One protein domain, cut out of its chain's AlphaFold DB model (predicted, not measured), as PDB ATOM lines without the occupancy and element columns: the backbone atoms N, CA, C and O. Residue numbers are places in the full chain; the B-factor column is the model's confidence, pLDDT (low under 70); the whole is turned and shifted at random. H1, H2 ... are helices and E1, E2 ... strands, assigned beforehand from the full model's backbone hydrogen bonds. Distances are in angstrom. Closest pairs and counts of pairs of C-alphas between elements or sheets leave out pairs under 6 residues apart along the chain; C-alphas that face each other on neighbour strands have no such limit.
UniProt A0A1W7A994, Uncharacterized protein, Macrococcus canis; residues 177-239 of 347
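AT A GLANCE: This is residues 177 to 239 of the 347 residues of an uncharacterized protein of Macrococcus canis (UniProt A0A1W7A994). A small sheet of three strands, E1, E2 and E3, side by side and joined by two hairpins, makes the main body, and two short helices, H1 and H2, set apart from each other, only graze it. After H2, residues 196 to 208 form a long stretch with no named element before the chain enters the sheet at E1. The printed part has 63 residues, with two named helices and three named strands in the order H1, H2, E1, E2, E3; the sheet's order is E1, E2, E3, antiparallel throughout. The class is mixed, helices and strands. The whole is compact and rounded, with a radius of gyration of the C-alphas of 11.7 A and spans of 30 by 24 by 18 A.

HOW THE PARTS SIT: H1, residues 177 to 183, is only just on the sheet, with 5 pairs of C-alphas within 10 A, and only grazes it with residues 179 to 183. H2, residues 190 to 195, is apart from H1. It too is only just on the sheet, with 5 pairs within 10 A, and only grazes it with residues 190 to 191. The closest C-alphas of H2 and E1, residues 209 to 213, are those of Pro 190 and Met 209, 6.6 A apart. E1 is antiparallel to E2, residues 219 to 225, at 159 degrees between their directions; N 210 and O 223, 2.8 A apart, and N 212 and O 221, 2.9 A apart, are within hydrogen-bond range. E2 is antiparallel to E3, residues 231 to 238, at 161 degrees; N 222 and O 235, 2.8 A apart, and N 237 and O 220, 2.9 A apart, are within hydrogen-bond range. E1 and E2 form a hairpin, and so do E2 and E3. The three strands are a meander, each the antiparallel neighbour of the one before, with E1 and E3 as edge strands. In H1 and H2 every O i to N i+4 pair is within hydrogen-bond range.

IN THESE COORDINATES: H1 begins at C-alpha 177, (382.953, 291.732, 370.250), and is 9.9 A long from first to last C-alpha. H2 is 8.7 A long. E1 begins at C-alpha 209, (390.984, 301.522, 369.267), and is 12.6 A long. E2 is 19.6 A long, and E3, the longest strand by residues, is 20.7 A long and ends at C-alpha 238, (390.893, 314.397, 378.597).

THE WHOLE: The two C-alphas farthest apart, those of Gln 216 and Glu 228, are 31.7 A apart. The printed part has no cut. The link from H2 to E1, 13 residues, is long. The mean pLDDT of the printed part is 75.3, and 17 residues are under 70: 199 to 207, 214 to 217, 227 to 229 and 239.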
ATOM      1  N   GLU A 177     384.364 292.139 370.226       81.25
ATOM      2  CA  GLU A 177     382.953 291.732 370.250       81.25
ATOM      3  C   GLU A 177     382.421 291.594 371.684       81.25
ATOM      4  O   GLU A 177     381.320 292.045 371.983       81.25
ATOM      5  N   MET A 178     383.228 291.053 372.604       83.75
ATOM      6  CA  MET A 178     382.877 290.995 374.028       83.75
ATOM      7  C   MET A 178     382.662 292.401 374.603       83.75
ATOM      8  O   MET A 178     381.671 292.626 375.290       83.75
ATOM      9  N   MET A 179     383.501 293.380 374.242       84.25
ATOM     10  CA  MET A 179     383.295 294.782 374.643       84.25
ATOM     11  C   MET A 179     381.979 295.361 374.116       84.25
ATOM     12  O   MET A 179     381.272 296.032 374.867       84.25
ATOM     13  N   LYS A 180     381.620 295.080 372.854       79.94
ATOM     14  CA  LYS A 180     380.316 295.471 372.289       79.94
ATOM     15  C   LYS A 180     379.159 294.810 373.032       79.94
ATOM     16  O   LYS A 180     378.144 295.454 373.288       79.94
ATOM     17  N   GLN A 181     379.321 293.551 373.434       77.38
ATOM     18  CA  GLN A 181     378.319 292.827 374.206       77.38
ATOM     19  C   GLN A 181     378.129 293.437 375.608       77.38
ATOM     20  O   GLN A 181     376.997 293.670 376.029       77.38
ATOM     21  N   TYR A 182     379.215 293.706 376.342       79.69
ATOM     22  CA  TYR A 182     379.163 294.208 377.722       79.69
ATOM     23  C   TYR A 182     378.732 295.677 377.809       79.69
ATOM     24  O   TYR A 182     377.961 296.042 378.699       79.69
ATOM     25  N   TYR A 183     379.202 296.512 376.878       77.25
ATOM     26  CA  TYR A 183     379.155 297.976 376.987       77.25
ATOM     27  C   TYR A 183     378.417 298.675 375.839       77.25
ATOM     28  O   TYR A 183     378.283 299.904 375.845       77.25
ATOM     29  N   GLY A 184     377.898 297.904 374.880       74.75
ATOM     30  CA  GLY A 184     377.315 298.391 373.632       74.75
ATOM     31  C   GLY A 184     378.369 298.791 372.604       74.75
ATOM     32  O   GLY A 184     379.576 298.765 372.865       74.75
ATOM     33  N   GLU A 185     377.912 299.197 371.421       75.38
ATOM     34  CA  GLU A 185     378.810 299.737 370.399       75.38
ATOM     35  C   GLU A 185     379.587 300.959 370.918       75.38
ATOM     36  O   GLU A 185     379.037 301.788 371.665       75.38
ATOM     37  N   PRO A 186     380.849 301.126 370.492       77.81
ATOM     38  CA  PRO A 186     381.600 302.336 370.761       77.81
ATOM     39  C   PRO A 186     380.994 303.543 370.032       77.81
ATOM     40  O   PRO A 186     380.116 303.446 369.178       77.81
ATOM     41  N   THR A 187     381.462 304.729 370.396       74.06
ATOM     42  CA  THR A 187     381.122 305.992 369.710       74.06
ATOM     43  C   THR A 187     381.911 306.138 368.416       74.06
ATOM     44  O   THR A 187     381.412 306.712 367.452       74.06
ATOM     45  N   PHE A 188     383.111 305.557 368.383       74.56
ATOM     46  CA  PHE A 188     383.928 305.417 367.188       74.56
ATOM     47  C   PHE A 188     384.471 303.985 367.072       74.56
ATOM     48  O   PHE A 188     385.097 303.475 368.005       74.56
ATOM     49  N   ASP A 189     384.241 303.357 365.914       79.75
ATOM     50  CA  ASP A 189     384.808 302.061 365.524       79.75
ATOM     51  C   ASP A 189     385.742 302.258 364.301       79.75
ATOM     52  O   ASP A 189     385.272 302.601 363.206       79.75
ATOM     53  N   PRO A 190     387.063 302.031 364.437       71.75
ATOM     54  CA  PRO A 190     388.037 302.239 363.371       71.75
ATOM     55  C   PRO A 190     387.917 301.207 362.245       71.75
ATOM     56  O   PRO A 190     388.416 301.455 361.147       71.75
ATOM     57  N   TYR A 191     387.285 300.052 362.477       74.25
ATOM     58  CA  TYR A 191     387.029 299.066 361.427       74.25
ATOM     59  C   TYR A 191     385.914 299.559 360.501       74.25
ATOM     60  O   TYR A 191     386.113 299.595 359.287       74.25
ATOM     61  N   ILE A 192     384.820 300.088 361.063       71.38
ATOM     62  CA  ILE A 192     383.760 300.754 360.284       71.38
ATOM     63  C   ILE A 192     384.332 301.956 359.517       71.38
ATOM     64  O   ILE A 192     383.997 302.163 358.345       71.38
ATOM     65  N   ALA A 193     385.234 302.723 360.137       70.56
ATOM     66  CA  ALA A 193     385.885 303.856 359.485       70.56
ATOM     67  C   ALA A 193     386.773 303.445 358.292       70.56
ATOM     68  O   ALA A 193     386.731 304.104 357.252       70.56
ATOM     69  N   ARG A 194     387.505 302.321 358.384       73.56
ATOM     70  CA  ARG A 194     388.288 301.745 357.264       73.56
ATOM     71  C   ARG A 194     387.418 301.311 356.091       73.56
ATOM     72  O   ARG A 194     387.844 301.439 354.946       73.56
ATOM     73  N   GLU A 195     386.225 300.795 356.368       76.19
ATOM     74  CA  GLU A 195     385.263 300.373 355.343       76.19
ATOM     75  C   GLU A 195     384.511 301.554 354.705       76.19
ATOM     76  O   GLU A 195     383.941 301.413 353.625       76.19
ATOM     77  N   ASN A 196     384.543 302.737 355.331       71.25
ATOM     78  CA  ASN A 196     383.854 303.950 354.883       71.25
ATOM     79  C   ASN A 196     384.824 305.146 354.685       71.25
ATOM     80  O   ASN A 196     384.585 306.217 355.251       71.25
ATOM     81  N   PRO A 197     385.895 305.031 353.871       73.56
ATOM     82  CA  PRO A 197     386.938 306.062 353.760       73.56
ATOM     83  C   PRO A 197     386.453 307.401 353.173       73.56
ATOM     84  O   PRO A 197     387.131 308.411 353.314       73.56
ATOM     85  N   ASP A 198     385.270 307.444 352.550       74.19
ATOM     86  CA  ASP A 198     384.641 308.695 352.093       74.19
ATOM     87  C   ASP A 198     384.018 309.517 353.244       74.19
ATOM     88  O   ASP A 198     383.656 310.678 353.048       74.19
ATOM     89  N   LYS A 199     383.857 308.920 354.435       64.25
ATOM     90  CA  LYS A 199     383.273 309.550 355.636       64.25
ATOM     91  C   LYS A 199     384.302 309.863 356.728       64.25
ATOM     92  O   LYS A 199     383.996 310.668 357.602       64.25
ATOM     93  N   TYR A 200     385.476 309.232 356.689       68.56
ATOM     94  CA  TYR A 200     386.484 309.271 357.753       68.56
ATOM     95  C   TYR A 200     387.887 309.493 357.189       68.56
ATOM     96  O   TYR A 200     388.220 309.044 356.092       68.56
ATOM     97  N   THR A 201     388.738 310.172 357.947       65.38
ATOM     98  CA  THR A 201     390.117 310.461 357.560       65.38
ATOM     99  C   THR A 201     391.060 309.286 357.867       65.38
ATOM    100  O   THR A 201     390.825 308.517 358.800       65.38
ATOM    101  N   PRO A 202     392.209 309.172 357.169       61.69
ATOM    102  CA  PRO A 202     393.247 308.189 357.501       61.69
ATOM    103  C   PRO A 202     393.919 308.347 358.875       61.69
ATOM    104  O   PRO A 202     394.770 307.525 359.226       61.69
ATOM    105  N   LEU A 203     393.611 309.405 359.633       62.12
ATOM    106  CA  LEU A 203     394.043 309.560 361.025       62.12
ATOM    107  C   LEU A 203     393.088 308.833 361.978       62.12
ATOM    108  O   LEU A 203     393.552 308.165 362.899       62.12
ATOM    109  N   ASP A 204     391.787 308.882 361.698       57.41
ATOM    110  CA  ASP A 204     390.731 308.338 362.555       57.41
ATOM    111  C   ASP A 204     390.933 306.828 362.772       57.41
ATOM    112  O   ASP A 204     390.893 306.327 363.892       57.41
ATOM    113  N   TYR A 205     391.258 306.092 361.705       62.88
ATOM    114  CA  TYR A 205     391.457 304.640 361.755       62.88
ATOM    115  C   TYR A 205     392.920 304.175 361.835       62.88
ATOM    116  O   TYR A 205     393.208 302.991 361.612       62.88
ATOM    117  N   GLN A 206     393.865 305.066 362.158       64.75
ATOM    118  CA  GLN A 206     395.276 304.686 362.344       64.75
ATOM    119  C   GLN A 206     395.497 303.804 363.583       64.75
ATOM    120  O   GLN A 206     396.462 303.040 363.640       64.75
ATOM    121  N   TYR A 207     394.578 303.869 364.545       67.62
ATOM    122  CA  TYR A 207     394.609 303.120 365.793       67.62
ATOM    123  C   TYR A 207     393.576 301.985 365.756       67.62
ATOM    124  O   TYR A 207     392.438 302.184 365.341       67.62
ATOM    125  N   ASN A 208     393.956 300.783 366.200       75.50
ATOM    126  CA  ASN A 208     392.987 299.735 366.531       75.50
ATOM    127  C   ASN A 208     392.418 300.065 367.916       75.50
ATOM    128  O   ASN A 208     392.910 299.556 368.917       75.50
ATOM    129  N   MET A 209     391.465 300.988 367.997       82.44
ATOM    130  CA  MET A 209     390.984 301.522 369.267       82.44
ATOM    131  C   MET A 209     389.509 301.899 369.188       82.44
ATOM    132  O   MET A 209     389.119 302.630 368.285       82.44
ATOM    133  N   TYR A 210     388.712 301.433 370.144       83.25
ATOM    134  CA  TYR A 210     387.348 301.907 370.358       83.25
ATOM    135  C   TYR A 210     387.352 303.120 371.279       83.25
ATOM    136  O   TYR A 210     388.029 303.124 372.309       83.25
ATOM    137  N   GLU A 211     386.571 304.131 370.910       80.38
ATOM    138  CA  GLU A 211     386.280 305.283 371.760       80.38
ATOM    139  C   GLU A 211     384.873 305.145 372.336       80.38
ATOM    140  O   GLU A 211     383.889 305.074 371.597       80.38
ATOM    141  N   TYR A 212     384.760 305.153 373.658       75.94
ATOM    142  CA  TYR A 212     383.490 305.305 374.352       75.94
ATOM    143  C   TYR A 212     383.435 306.724 374.919       75.94
ATOM    144  O   TYR A 212     384.124 307.048 375.884       75.94
ATOM    145  N   ASN A 213     382.618 307.566 374.288       71.25
ATOM    146  CA  ASN A 213     382.331 308.927 374.707       71.25
ATOM    147  C   ASN A 213     380.830 309.020 375.046       71.25
ATOM    148  O   ASN A 213     379.959 308.597 374.273       71.25
ATOM    149  N   SER A 214     380.518 309.510 376.242       56.81
ATOM    150  CA  SER A 214     379.144 309.747 376.707       56.81
ATOM    151  C   SER A 214     378.705 311.202 376.531       56.81
ATOM    152  O   SER A 214     377.549 311.513 376.797       56.81
ATOM    153  N   TYR A 215     379.604 312.088 376.088       56.06
ATOM    154  CA  TYR A 215     379.436 313.538 375.926       56.06
ATOM    155  C   TYR A 215     379.079 314.333 377.203       56.06
ATOM    156  O   TYR A 215     379.304 315.536 377.223       56.06
ATOM    157  N   GLN A 216     378.583 313.691 378.272       55.41
ATOM    158  CA  GLN A 216     378.224 314.317 379.559       55.41
ATOM    159  C   GLN A 216     379.284 314.136 380.658       55.41
ATOM    160  O   GLN A 216     379.317 314.908 381.613       55.41
ATOM    161  N   ASN A 217     380.156 313.124 380.561       61.31
ATOM    162  CA  ASN A 217     381.057 312.786 381.672       61.31
ATOM    163  C   ASN A 217     382.360 313.614 381.690       61.31
ATOM    164  O   ASN A 217     383.114 313.553 382.660       61.31
ATOM    165  N   GLY A 218     382.651 314.381 380.631       71.44
ATOM    166  CA  GLY A 218     383.855 315.223 380.535       71.44
ATOM    167  C   GLY A 218     385.175 314.463 380.332       71.44
ATOM    168  O   GLY A 218     386.247 315.041 380.529       71.44
ATOM    169  N   PHE A 219     385.107 313.181 379.959       80.38
ATOM    170  CA  PHE A 219     386.239 312.329 379.591       80.38
ATOM    171  C   PHE A 219     385.837 311.328 378.500       80.38
ATOM    172  O   PHE A 219     384.668 310.964 378.373       80.38
ATOM    173  N   MET A 220     386.830 310.842 377.755       83.06
ATOM    174  CA  MET A 220     386.689 309.727 376.811       83.06
ATOM    175  C   MET A 220     387.331 308.469 377.391       83.06
ATOM    176  O   MET A 220     388.314 308.567 378.126       83.06
ATOM    177  N   ILE A 221     386.830 307.290 377.024       87.81
ATOM    178  CA  ILE A 221     387.467 306.005 377.339       87.81
ATOM    179  C   ILE A 221     387.985 305.389 376.046       87.81
ATOM    180  O   ILE A 221     387.232 305.178 375.095       87.81
ATOM    181  N   PHE A 222     389.268 305.054 376.039       88.06
ATOM    182  CA  PHE A 222     389.933 304.396 374.932       88.06
ATOM    183  C   PHE A 222     390.208 302.934 375.268       88.06
ATOM    184  O   PHE A 222     390.956 302.629 376.197       88.06
ATOM    185  N   VAL A 223     389.630 302.036 374.473       90.12
ATOM    186  CA  VAL A 223     389.871 300.590 374.514       90.12
ATOM    187  C   VAL A 223     390.750 300.244 373.322       90.12
ATOM    188  O   VAL A 223     390.300 300.263 372.179       90.12
ATOM    189  N   TYR A 224     392.027 299.988 373.574       87.56
ATOM    190  CA  TYR A 224     393.031 299.756 372.544       87.56
ATOM    191  C   TYR A 224     393.245 298.259 372.325       87.56
ATOM    192  O   TYR A 224     393.470 297.524 373.285       87.56
ATOM    193  N   PHE A 225     393.263 297.816 371.071       83.75
ATOM    194  CA  PHE A 225     393.439 296.419 370.686       83.75
ATOM    195  C   PHE A 225     394.832 296.148 370.112       83.75
ATOM    196  O   PHE A 225     395.425 296.966 369.400       83.75
ATOM    197  N   ALA A 226     395.340 294.947 370.375       77.69
ATOM    198  CA  ALA A 226     396.477 294.386 369.667       77.69
ATOM    199  C   ALA A 226     396.107 294.051 368.201       77.69
ATOM    200  O   ALA A 226     395.056 294.429 367.677       77.69
ATOM    201  N   LYS A 227     396.997 293.353 367.485       64.75
ATOM    202  CA  LYS A 227     396.801 293.034 366.057       64.75
ATOM    203  C   LYS A 227     395.684 292.019 365.764       64.75
ATOM    204  O   LYS A 227     395.381 291.822 364.593       64.75
ATOM    205  N   GLU A 228     395.099 291.396 366.786       62.03
ATOM    206  CA  GLU A 228     394.214 290.226 366.660       62.03
ATOM    207  C   GLU A 228     392.960 290.357 367.555       62.03
ATOM    208  O   GLU A 228     392.518 289.396 368.166       62.03
ATOM    209  N   ASN A 229     392.379 291.562 367.647       68.62
ATOM    210  CA  ASN A 229     391.154 291.890 368.411       68.62
ATOM    211  C   ASN A 229     391.176 291.674 369.937       68.62
ATOM    212  O   ASN A 229     390.191 292.029 370.585       68.62
ATOM    213  N   SER A 230     392.271 291.188 370.520       79.94
ATOM    214  CA  SER A 230     392.495 291.190 371.968       79.94
ATOM    215  C   SER A 230     392.790 292.599 372.490       79.94
ATOM    216  O   SER A 230     393.545 293.360 371.873       79.94
ATOM    217  N   ILE A 231     392.192 292.979 373.622       86.38
ATOM    218  CA  ILE A 231     392.474 294.262 374.279       86.38
ATOM    219  C   ILE A 231     393.912 294.271 374.800       86.38
ATOM    220  O   ILE A 231     394.335 293.389 375.535       86.38
ATOM    221  N   GLN A 232     394.664 295.308 374.439       88.62
ATOM    222  CA  GLN A 232     395.982 295.593 375.002       88.62
ATOM    223  C   GLN A 232     395.882 296.485 376.248       88.62
ATOM    224  O   GLN A 232     396.725 296.382 377.135       88.62
ATOM    225  N   GLN A 233     394.931 297.422 376.278       91.44
ATOM    226  CA  GLN A 233     394.776 298.391 377.368       91.44
ATOM    227  C   GLN A 233     393.447 299.153 377.280       91.44
ATOM    228  O   GLN A 233     392.961 299.438 376.185       91.44
ATOM    229  N   ILE A 234     392.921 299.564 378.431       92.81
ATOM    230  CA  ILE A 234     391.787 300.476 378.597       92.81
ATOM    231  C   ILE A 234     392.264 301.664 379.440       92.81
ATOM    232  O   ILE A 234     392.936 301.475 380.455       92.81
ATOM    233  N   TYR A 235     391.963 302.893 379.030       92.06
ATOM    234  CA  TYR A 235     392.310 304.091 379.800       92.06
ATOM    235  C   TYR A 235     391.372 305.256 379.489       92.06
ATOM    236  O   TYR A 235     390.830 305.346 378.388       92.06
ATOM    237  N   GLN A 236     391.199 306.161 380.451       90.88
ATOM    238  CA  GLN A 236     390.486 307.417 380.230       90.88
ATOM    239  C   GLN A 236     391.424 308.538 379.767       90.88
ATOM    240  O   GLN A 236     392.604 308.570 380.131       90.88
ATOM    241  N   TYR A 237     390.886 309.485 378.999       85.12
ATOM    242  CA  TYR A 237     391.614 310.632 378.458       85.12
ATOM    243  C   TYR A 237     390.801 311.930 378.534       85.12
ATOM    244  O   TYR A 237     389.570 311.907 378.602       85.12
ATOM    245  N   ASP A 238     391.500 313.068 378.530       76.88
ATOM    246  CA  ASP A 238     390.893 314.397 378.597       76.88
ATOM    247  C   ASP A 238     390.155 314.755 377.296       76.88
ATOM    248  O   ASP A 238     390.753 314.806 376.219       76.88
ATOM    249  N   ASP A 239     388.867 315.085 377.408       65.19
ATOM    250  CA  ASP A 239     388.029 315.538 376.284       65.19
ATOM    251  C   ASP A 239     388.412 316.953 375.784       65.19
ATOM    252  O   ASP A 239     388.030 317.387 374.700       65.19
TER     253      ASP A 239